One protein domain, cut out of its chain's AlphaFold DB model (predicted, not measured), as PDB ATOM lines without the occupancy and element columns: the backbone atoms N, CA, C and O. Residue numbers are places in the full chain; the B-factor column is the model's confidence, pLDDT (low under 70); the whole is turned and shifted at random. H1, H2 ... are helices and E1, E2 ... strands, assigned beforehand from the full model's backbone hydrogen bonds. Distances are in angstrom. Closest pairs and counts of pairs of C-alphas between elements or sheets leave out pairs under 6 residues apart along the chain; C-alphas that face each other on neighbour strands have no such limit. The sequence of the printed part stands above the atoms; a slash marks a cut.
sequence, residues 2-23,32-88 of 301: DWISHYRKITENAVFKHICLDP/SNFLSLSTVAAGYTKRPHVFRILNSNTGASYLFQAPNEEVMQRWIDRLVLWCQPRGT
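Overview. This is residues 2 to 23 and 32 to 88 of the 301 residues of a protein of Fasciola gigantica (UniProt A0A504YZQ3). A helix, H1, sticks out with residues 2 to 10 from a body of two layers, in which the helix H2 covers one face of a small sheet. The sheet, E1 - E2 - E3, is a meander, each strand the antiparallel neighbour of the one before. The 79 printed residues, of mixed class, run H1 E1 E2 E3 H2; the whole is only just compact, close to loose, with radius of gyration of the C-alphas 13.9 A and spans of 47 by 24 by 22 A.

Along the chain. H1, residues 3 to 12, begins at C-alpha (250.910, 257.020, 274.341) and is 15.0 A long. E1 is residues 35 to 39, E2 50 to 55, E3 61 to 65. H2, residues 69 to 83, 20.9 A, ends at C-alpha (277.632, 281.382, 278.347).

Arrangement. Hairpin E1 and E2 has N 36 and O 54 within hydrogen-bond range, 2.8 A; hairpin E2 and E3 has N 51 and O 64, 2.9 A. H2 is on the sheet, height 9.4 A, over E1 and E2; the closest C-alphas of E1 and H2 are those of Leu 35 and Cys 83, 6.5 A. H1 is apart from H2. In H1 and H2 every O i to N i+4 pair is within range.

Size, cuts and confidence. Residues 24 to 31 are cut out, a C-alpha gap of 10.8 A. No link printed whole is long. The model's pLDDT is under 70 in 33 residues, among them 2 to 23.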
ATOM      1  N   ASP A   2     246.140 257.309 274.050       44.66
ATOM      2  CA  ASP A   2     247.251 256.898 273.189       44.66
ATOM      3  C   ASP A   2     248.583 257.519 273.613       44.66
ATOM      4  O   ASP A   2     248.789 258.731 273.519       44.66
ATOM      5  N   TRP A   3     249.526 256.662 274.004       35.66
ATOM      6  CA  TRP A   3     250.910 257.020 274.341       35.66
ATOM      7  C   TRP A   3     251.632 257.767 273.201       35.66
ATOM      8  O   TRP A   3     252.502 258.603 273.436       35.66
ATOM      9  N   ILE A   4     251.202 257.537 271.957       45.81
ATOM     10  CA  ILE A   4     251.714 258.203 270.751       45.81
ATOM     11  C   ILE A   4     251.305 259.688 270.709       45.81
ATOM     12  O   ILE A   4     252.082 260.532 270.258       45.81
ATOM     13  N   SER A   5     250.125 260.035 271.232       40.25
ATOM     14  CA  SER A   5     249.649 261.424 271.280       40.25
ATOM     15  C   SER A   5     250.409 262.244 272.332       40.25
ATOM     16  O   SER A   5     250.716 263.417 272.116       40.25
ATOM     17  N   HIS A   6     250.825 261.603 273.431       39.66
ATOM     18  CA  HIS A   6     251.637 262.248 274.464       39.66
ATOM     19  C   HIS A   6     253.064 262.554 273.979       39.66
ATOM     20  O   HIS A   6     253.605 263.612 274.299       39.66
ATOM     21  N   TYR A   7     253.657 261.686 273.151       39.94
ATOM     22  CA  TYR A   7     254.972 261.944 272.554       39.94
ATOM     23  C   TYR A   7     254.937 263.067 271.512       39.94
ATOM     24  O   TYR A   7     255.830 263.915 271.510       39.94
ATOM     25  N   ARG A   8     253.885 263.138 270.680       35.25
ATOM     26  CA  ARG A   8     253.744 264.206 269.673       35.25
ATOM     27  C   ARG A   8     253.628 265.596 270.322       35.25
ATOM     28  O   ARG A   8     254.244 266.546 269.843       35.25
ATOM     29  N   LYS A   9     252.938 265.692 271.465       35.16
ATOM     30  CA  LYS A   9     252.761 266.948 272.216       35.16
ATOM     31  C   LYS A   9     254.035 267.434 272.925       35.16
ATOM     32  O   LYS A   9     254.209 268.635 273.098       35.16
ATOM     33  N   ILE A  10     254.944 266.527 273.302       41.81
ATOM     34  CA  ILE A  10     256.256 266.888 273.875       41.81
ATOM     35  C   ILE A  10     257.214 267.357 272.771       41.81
ATOM     36  O   ILE A  10     257.954 268.318 272.966       41.81
ATOM     37  N   THR A  11     257.163 266.747 271.580       39.78
ATOM     38  CA  THR A  11     258.018 267.157 270.452       39.78
ATOM     39  C   THR A  11     257.648 268.508 269.841       39.78
ATOM     40  O   THR A  11     258.536 269.193 269.342       39.78
ATOM     41  N   GLU A  12     256.378 268.922 269.900       35.56
ATOM     42  CA  GLU A  12     255.938 270.246 269.417       35.56
ATOM     43  C   GLU A  12     256.235 271.377 270.419       35.56
ATOM     44  O   GLU A  12     256.376 272.528 270.020       35.56
ATOM     45  N   ASN A  13     256.438 271.042 271.699       33.16
ATOM     46  CA  ASN A  13     256.838 271.975 272.758       33.16
ATOM     47  C   ASN A  13     258.341 271.948 273.066       33.16
ATOM     48  O   ASN A  13     258.770 272.527 274.067       33.16
ATOM     49  N   ALA A  14     259.165 271.334 272.209       41.00
ATOM     50  CA  ALA A  14     260.600 271.593 272.199       41.00
ATOM     51  C   ALA A  14     260.812 273.030 271.706       41.00
ATOM     52  O   ALA A  14     261.170 273.276 270.555       41.00
ATOM     53  N   VAL A  15     260.520 273.985 272.595       39.22
ATOM     54  CA  VAL A  15     260.787 275.403 272.437       39.22
ATOM     55  C   VAL A  15     262.229 275.496 271.975       39.22
ATOM     56  O   VAL A  15     263.162 275.197 272.725       39.22
ATOM     57  N   PHE A  16     262.403 275.890 270.716       39.47
ATOM     58  CA  PHE A  16     263.662 276.380 270.200       39.47
ATOM     59  C   PHE A  16     264.000 277.624 271.018       39.47
ATOM     60  O   PHE A  16     263.733 278.751 270.609       39.47
ATOM     61  N   LYS A  17     264.588 277.441 272.202       41.88
ATOM     62  CA  LYS A  17     265.324 278.509 272.866       41.88
ATOM     63  C   LYS A  17     266.600 278.682 272.065       41.88
ATOM     64  O   LYS A  17     267.668 278.207 272.437       41.88
ATOM     65  N   HIS A  18     266.460 279.349 270.923       40.09
ATOM     66  CA  HIS A  18     267.557 280.085 270.340       40.09
ATOM     67  C   HIS A  18     267.905 281.139 271.387       40.09
ATOM     68  O   HIS A  18     267.298 282.204 271.451       40.09
ATOM     69  N   ILE A  19     268.837 280.811 272.278       44.09
ATOM     70  CA  ILE A  19     269.493 281.823 273.096       44.09
ATOM     71  C   ILE A  19     270.429 282.543 272.122       44.09
ATOM     72  O   ILE A  19     271.625 282.268 272.042       44.09
ATOM     73  N   CYS A  20     269.832 283.381 271.277       39.12
ATOM     74  CA  CYS A  20     270.532 284.446 270.592       39.12
ATOM     75  C   CYS A  20     270.783 285.497 271.663       39.12
ATOM     76  O   CYS A  20     269.878 286.225 272.056       39.12
ATOM     77  N   LEU A  21     272.004 285.522 272.185       44.03
ATOM     78  CA  LEU A  21     272.498 286.736 272.814       44.03
ATOM     79  C   LEU A  21     272.584 287.767 271.685       44.03
ATOM     80  O   LEU A  21     273.333 287.566 270.730       44.03
ATOM     81  N   ASP A  22     271.718 288.774 271.751       34.53
ATOM     82  CA  ASP A  22     271.550 289.812 270.740       34.53
ATOM     83  C   ASP A  22     272.891 290.546 270.512       34.53
ATOM     84  O   ASP A  22     273.456 291.080 271.472       34.53
ATOM     85  N   PRO A  23     273.462 290.545 269.293       44.34
ATOM     86  CA  PRO A  23     274.756 291.172 269.022       44.34
ATOM     87  C   PRO A  23     274.675 292.695 268.814       44.34
ATOM     88  O   PRO A  23     275.664 293.301 268.403       44.34
ATOM     89  N   SER A  32     284.030 287.887 273.806       56.59
ATOM     90  CA  SER A  32     283.126 287.015 274.529       56.59
ATOM     91  C   SER A  32     282.824 285.800 273.648       56.59
ATOM     92  O   SER A  32     282.528 285.884 272.457       56.59
ATOM     93  N   ASN A  33     283.043 284.613 274.209       57.91
ATOM     94  CA  ASN A  33     282.853 283.357 273.499       57.91
ATOM     95  C   ASN A  33     281.355 283.086 273.372       57.91
ATOM     96  O   ASN A  33     280.764 282.458 274.248       57.91
ATOM     97  N   PHE A  34     280.745 283.541 272.284       68.06
ATOM     98  CA  PHE A  34     279.357 283.219 271.985       68.06
ATOM     99  C   PHE A  34     279.272 281.748 271.549       68.06
ATOM    100  O   PHE A  34     279.642 281.376 270.432       68.06
ATOM    101  N   LEU A  35     278.841 280.877 272.458       77.12
ATOM    102  CA  LEU A  35     278.412 279.521 272.128       77.12
ATOM    103  C   LEU A  35     276.895 279.551 271.963       77.12
ATOM    104  O   LEU A  35     276.177 279.982 272.862       77.12
ATOM    105  N   SER A  36     276.407 279.081 270.822       78.75
ATOM    106  CA  SER A  36     274.983 278.863 270.600       78.75
ATOM    107  C   SER A  36     274.664 277.399 270.887       78.75
ATOM    108  O   SER A  36     275.293 276.482 270.348       78.75
ATOM    109  N   LEU A  37     273.704 277.171 271.779       79.75
ATOM    110  CA  LEU A  37     273.214 275.840 272.105       79.75
ATOM    111  C   LEU A  37     271.870 275.608 271.437       79.75
ATOM    112  O   LEU A  37     270.971 276.440 271.520       79.75
ATOM    113  N   SER A  38     271.728 274.444 270.814       75.12
ATOM    114  CA  SER A  38     270.465 274.000 270.245       75.12
ATOM    115  C   SER A  38     270.282 272.524 270.574       75.12
ATOM    116  O   SER A  38     271.114 271.674 270.237       75.12
ATOM    117  N   THR A  39     269.180 272.212 271.246       71.75
ATOM    118  CA  THR A  39     268.628 270.861 271.239       71.75
ATOM    119  C   THR A  39     268.278 270.550 269.794       71.75
ATOM    120  O   THR A  39     267.518 271.273 269.149       71.75
ATOM    121  N   VAL A  40     268.923 269.534 269.224       65.75
ATOM    122  CA  VAL A  40     268.649 269.203 267.831       65.75
ATOM    123  C   VAL A  40     267.309 268.506 267.808       65.75
ATOM    124  O   VAL A  40     267.143 267.454 268.423       65.75
ATOM    125  N   ALA A  41     266.362 269.109 267.095       55.41
ATOM    126  CA  ALA A  41     265.093 268.483 266.784       55.41
ATOM    127  C   ALA A  41     265.351 267.080 266.217       55.41
ATOM    128  O   ALA A  41     266.268 266.888 265.413       55.41
ATOM    129  N   ALA A  42     264.526 266.116 266.625       57.31
ATOM    130  CA  ALA A  42     264.617 264.684 266.322       57.31
ATOM    131  C   ALA A  42     264.810 264.304 264.829       57.31
ATOM    132  O   ALA A  42     264.988 263.133 264.507       57.31
ATOM    133  N   GLY A  43     264.796 265.271 263.907       65.56
ATOM    134  CA  GLY A  43     265.005 265.089 262.474       65.56
ATOM    135  C   GLY A  43     266.458 264.895 262.016       65.56
ATOM    136  O   GLY A  43     266.651 264.355 260.932       65.56
ATOM    137  N   TYR A  44     267.487 265.286 262.783       71.25
ATOM    138  CA  TYR A  44     268.881 265.139 262.303       71.25
ATOM    139  C   TYR A  44     269.475 263.753 262.576       71.25
ATOM    140  O   TYR A  44     270.283 263.242 261.802       71.25
ATOM    141  N   THR A  45     269.085 263.122 263.685       79.75
ATOM    142  CA  THR A  45     269.580 261.798 264.062       79.75
ATOM    143  C   THR A  45     268.440 260.939 264.576       79.75
ATOM    144  O   THR A  45     267.692 261.379 265.436       79.75
ATOM    145  N   LYS A  46     268.390 259.665 264.167       89.38
ATOM    146  CA  LYS A  46     267.482 258.656 264.753       89.38
ATOM    147  C   LYS A  46     267.813 258.302 266.214       89.38
ATOM    148  O   LYS A  46     267.185 257.423 266.791       89.38
ATOM    149  N   ARG A  47     268.860 258.906 266.783       85.56
ATOM    150  CA  ARG A  47     269.347 258.621 268.131       85.56
ATOM    151  C   ARG A  47     268.630 259.531 269.134       85.56
ATOM    152  O   ARG A  47     268.529 260.727 268.864       85.56
ATOM    153  N   PRO A  48     268.161 258.997 270.271       91.81
ATOM    154  CA  PRO A  48     267.535 259.811 271.302       91.81
ATOM    155  C   PRO A  48     268.577 260.661 272.045       91.81
ATOM    156  O   PRO A  48     269.765 260.331 272.063       91.81
ATOM    157  N   HIS A  49     268.103 261.739 272.679       91.31
ATOM    158  CA  HIS A  49     268.869 262.601 273.594       91.31
ATOM    159  C   HIS A  49     270.157 263.187 272.990       91.31
ATOM    160  O   HIS A  49     271.218 263.209 273.621       91.31
ATOM    161  N   VAL A  50     270.066 263.642 271.739       92.19
ATOM    162  CA  VAL A  50     271.168 264.293 271.028       92.19
ATOM    163  C   VAL A  50     271.004 265.809 271.078       92.19
ATOM    164  O   VAL A  50     269.941 266.348 270.779       92.19
ATOM    165  N   PHE A  51     272.084 266.512 271.406       91.62
ATOM    166  CA  PHE A  51     272.142 267.971 271.415       91.62
ATOM    167  C   PHE A  51     273.358 268.476 270.640       91.62
ATOM    168  O   PHE A  51     274.335 267.748 270.433       91.62
ATOM    169  N   ARG A  52     273.297 269.729 270.181       91.38
ATOM    170  CA  ARG A  52     274.336 270.347 269.357       91.38
ATOM    171  C   ARG A  52     274.838 271.632 269.981       91.38
ATOM    172  O   ARG A  52     274.065 272.485 270.410       91.38
ATOM    173  N   ILE A  53     276.154 271.771 269.961       91.88
ATOM    174  CA  ILE A  53     276.853 272.990 270.350       91.88
ATOM    175  C   ILE A  53     277.412 273.612 269.076       91.88
ATOM    176  O   ILE A  53     278.196 272.978 268.363       91.88
ATOM    177  N   LEU A  54     276.997 274.838 268.779       89.94
ATOM    178  CA  LEU A  54     277.526 275.647 267.691       89.94
ATOM    179  C   LEU A  54     278.448 276.713 268.283       89.94
ATOM    180  O   LEU A  54     278.064 277.482 269.160       89.94
ATOM    181  N   ASN A  55     279.683 276.757 267.805       86.31
ATOM    182  CA  ASN A  55     280.626 277.795 268.179       86.31
ATOM    183  C   ASN A  55     280.488 278.961 267.196       86.31
ATOM    184  O   ASN A  55     280.941 278.847 266.057       86.31
ATOM    185  N   SER A  56     279.899 280.077 267.634       84.88
ATOM    186  CA  SER A  56     279.626 281.229 266.764       84.88
ATOM    187  C   SER A  56     280.901 281.868 266.213       84.88
ATOM    188  O   SER A  56     280.903 282.352 265.087       84.88
ATOM    189  N   ASN A  57     282.016 281.792 266.948       83.56
ATOM    190  CA  ASN A  57     283.294 282.377 266.525       83.56
ATOM    191  C   ASN A  57     283.952 281.606 265.373       83.56
ATOM    192  O   ASN A  57     284.729 282.169 264.609       83.56
ATOM    193  N   THR A  58     283.703 280.299 265.277       88.56
ATOM    194  CA  THR A  58     284.353 279.424 264.278       88.56
ATOM    195  C   THR A  58     283.378 278.841 263.260       88.56
ATOM    196  O   THR A  58     283.818 278.232 262.290       88.56
ATOM    197  N   GLY A  59     282.070 278.949 263.501       87.62
ATOM    198  CA  GLY A  59     281.031 278.225 262.768       87.62
ATOM    199  C   GLY A  59     281.047 276.707 262.997       87.62
ATOM    200  O   GLY A  59     280.242 275.987 262.410       87.62
ATOM    201  N   ALA A  60     281.956 276.191 263.833       86.56
ATOM    202  CA  ALA A  60     282.085 274.761 264.069       86.56
ATOM    203  C   ALA A  60     280.891 274.233 264.869       86.56
ATOM    204  O   ALA A  60     280.476 274.833 265.863       86.56
ATOM    205  N   SER A  61     280.377 273.076 264.459       89.81
ATOM    206  CA  SER A  61     279.245 272.423 265.103       89.81
ATOM    207  C   SER A  61     279.632 271.049 265.634       89.81
ATOM    208  O   SER A  61     280.292 270.270 264.945       89.81
ATOM    209  N   TYR A  62     279.214 270.757 266.861       90.75
ATOM    210  CA  TYR A  62     279.541 269.530 267.576       90.75
ATOM    211  C   TYR A  62     278.258 268.873 268.076       90.75
ATOM    212  O   TYR A  62     277.423 269.540 268.684       90.75
ATOM    213  N   LEU A  63     278.112 267.573 267.829       92.94
ATOM    214  CA  LEU A  63     276.977 266.766 268.278       92.94
ATOM    215  C   LEU A  63     277.381 265.907 269.471       92.94
ATOM    216  O   LEU A  63     278.433 265.267 269.455       92.94
ATOM    217  N   PHE A  64     276.513 265.861 270.474       93.69
ATOM    218  CA  PHE A  64     276.694 265.082 271.690       93.69
ATOM    219  C   PHE A  64     275.445 264.251 271.952       93.69
ATOM    220  O   PHE A  64     274.333 264.708 271.708       93.69
ATOM    221  N   GLN A  65     275.633 263.036 272.459       93.94
ATOM    222  CA  GLN A  65     274.551 262.141 272.854       93.94
ATOM    223  C   GLN A  65     274.631 261.908 274.362       93.94
ATOM    224  O   GLN A  65     275.683 261.518 274.872       93.94
ATOM    225  N   ALA A  66     273.530 262.149 275.064       93.62
ATOM    226  CA  ALA A  66     273.399 261.847 276.482       93.62
ATOM    227  C   ALA A  66     272.776 260.452 276.690       93.62
ATOM    228  O   ALA A  66     272.065 259.960 275.811       93.62
ATOM    229  N   PRO A  67     273.016 259.805 277.845       94.69
ATOM    230  CA  PRO A  67     272.386 258.524 278.169       94.69
ATOM    231  C   PRO A  67     270.870 258.647 278.385       94.69
ATOM    232  O   PRO A  67     270.144 257.696 278.120       94.69
ATOM    233  N   ASN A  68     270.394 259.801 278.858       95.31
ATOM    234  CA  ASN A  68     268.982 260.101 279.078       95.31
ATOM    235  C   ASN A  68     268.712 261.609 278.903       95.31
ATOM    236  O   ASN A  68     269.637 262.419 278.774       95.31
ATOM    237  N   GLU A  69     267.433 261.978 278.894       92.25
ATOM    238  CA  GLU A  69     266.978 263.359 278.710       92.25
ATOM    239  C   GLU A  69     267.391 264.281 279.860       92.25
ATOM    240  O   GLU A  69     267.859 265.393 279.628       92.25
ATOM    241  N   GLU A  70     267.317 263.799 281.099       94.94
ATOM    242  CA  GLU A  70     267.690 264.581 282.281       94.94
ATOM    243  C   GLU A  70     269.160 265.015 282.249       94.94
ATOM    244  O   GLU A  70     269.491 266.167 282.540       94.94
ATOM    245  N   VAL A  71     270.064 264.105 281.874       94.62
ATOM    246  CA  VAL A  71     271.494 264.406 281.750       94.62
ATOM    247  C   VAL A  71     271.730 265.383 280.603       94.62
ATOM    248  O   VAL A  71     272.533 266.302 280.764       94.62
ATOM    249  N   MET A  72     271.030 265.226 279.475       93.94
ATOM    250  CA  MET A  72     271.088 266.183 278.365       93.94
ATOM    251  C   MET A  72     270.704 267.590 278.833       93.94
ATOM    252  O   MET A  72     271.460 268.535 278.601       93.94
ATOM    253  N   GLN A  73     269.578 267.717 279.536       90.94
ATOM    254  CA  GLN A  73     269.086 269.007 280.003       90.94
ATOM    255  C   GLN A  73     270.045 269.644 281.013       90.94
ATOM    256  O   GLN A  73     270.421 270.800 280.847       90.94
ATOM    257  N   ARG A  74     270.575 268.868 281.971       94.12
ATOM    258  CA  ARG A  74     271.607 269.352 282.910       94.12
ATOM    259  C   ARG A  74     272.863 269.863 282.201       94.12
ATOM    260  O   ARG A  74     273.477 270.825 282.665       94.12
ATOM    261  N   TRP A  75     273.280 269.218 281.108       93.19
ATOM    262  CA  TRP A  75     274.402 269.697 280.297       93.19
ATOM    263  C   TRP A  75     274.078 271.018 279.611       93.19
ATOM    264  O   TRP A  75     274.905 271.928 279.657       93.19
ATOM    265  N   ILE A  76     272.893 271.131 279.013       90.94
ATOM    266  CA  ILE A  76     272.435 272.359 278.361       90.94
ATOM    267  C   ILE A  76     272.360 273.495 279.376       90.94
ATOM    268  O   ILE A  76     272.992 274.523 279.159       90.94
ATOM    269  N   ASP A  77     271.695 273.296 280.511       89.38
ATOM    270  CA  ASP A  77     271.536 274.320 281.547       89.38
ATOM    271  C   ASP A  77     272.895 274.797 282.079       89.38
ATOM    272  O   ASP A  77     273.139 275.996 282.223       89.38
ATOM    273  N   ARG A  78     273.833 273.865 282.305       88.69
ATOM    274  CA  ARG A  78     275.199 274.188 282.741       88.69
ATOM    275  C   ARG A  78     275.976 274.967 281.680       88.69
ATOM    276  O   ARG A  78     276.695 275.902 282.021       88.69
ATOM    277  N   LEU A  79     275.848 274.587 280.413       88.50
ATOM    278  CA  LEU A  79     276.491 275.290 279.305       88.50
ATOM    279  C   LEU A  79     275.897 276.690 279.127       88.50
ATOM    280  O   LEU A  79     276.658 277.640 278.980       88.50
ATOM    281  N   VAL A  80     274.573 276.838 279.217       85.88
ATOM    282  CA  VAL A  80     273.887 278.139 279.188       85.88
ATOM    283  C   VAL A  80     274.383 279.028 280.320       85.88
ATOM    284  O   VAL A  80     274.744 280.176 280.070       85.88
ATOM    285  N   LEU A  81     274.489 278.492 281.539       84.44
ATOM    286  CA  LEU A  81     275.036 279.217 282.684       84.44
ATOM    287  C   LEU A  81     276.473 279.703 282.429       84.44
ATOM    288  O   LEU A  81     276.816 280.824 282.798       84.44
ATOM    289  N   TRP A  82     277.308 278.901 281.767       80.62
ATOM    290  CA  TRP A  82     278.673 279.301 281.397       80.62
ATOM    291  C   TRP A  82     278.740 280.327 280.268       80.62
ATOM    292  O   TRP A  82     279.735 281.040 280.165       80.62
ATOM    293  N   CYS A  83     277.716 280.396 279.422       79.19
ATOM    294  CA  CYS A  83     277.632 281.382 278.347       79.19
ATOM    295  C   CYS A  83     277.125 282.741 278.839       79.19
ATOM    296  O   CYS A  83     277.189 283.716 278.094       79.19
ATOM    297  N   GLN A  84     276.620 282.832 280.074       80.81
ATOM    298  CA  GLN A  84     276.201 284.113 280.624       80.81
ATOM    299  C   GLN A  84     277.427 285.021 280.824       80.81
ATOM    300  O   GLN A  84     278.416 284.591 281.417       80.81
ATOM    301  N   PRO A  85     277.367 286.298 280.410       67.69
ATOM    302  CA  PRO A  85     278.489 287.237 280.519       67.69
ATOM    303  C   PRO A  85     278.906 287.534 281.970       67.69
ATOM    304  O   PRO A  85     280.009 288.012 282.214       67.69
ATOM    305  N   ARG A  86     278.044 287.217 282.948       63.22
ATOM    306  CA  ARG A  86     278.332 287.276 284.393       63.22
ATOM    307  C   ARG A  86     278.453 285.895 285.042       63.22
ATOM    308  O   ARG A  86     278.506 285.795 286.267       63.22
ATOM    309  N   GLY A  87     278.465 284.835 284.233       56.62
ATOM    310  CA  GLY A  87     278.597 283.463 284.689       56.62
ATOM    311  C   GLY A  87     279.902 283.317 285.454       56.62
ATOM    312  O   GLY A  87     280.984 283.531 284.908       56.62
ATOM    313  N   THR A  88     279.787 282.992 286.741       56.12
ATOM    314  CA  THR A  88     280.900 282.660 287.633       56.12
ATOM    315  C   THR A  88     281.950 281.862 286.872       56.12
ATOM    316  O   THR A  88     281.601 280.830 286.293       56.12
TER     317      THR A  88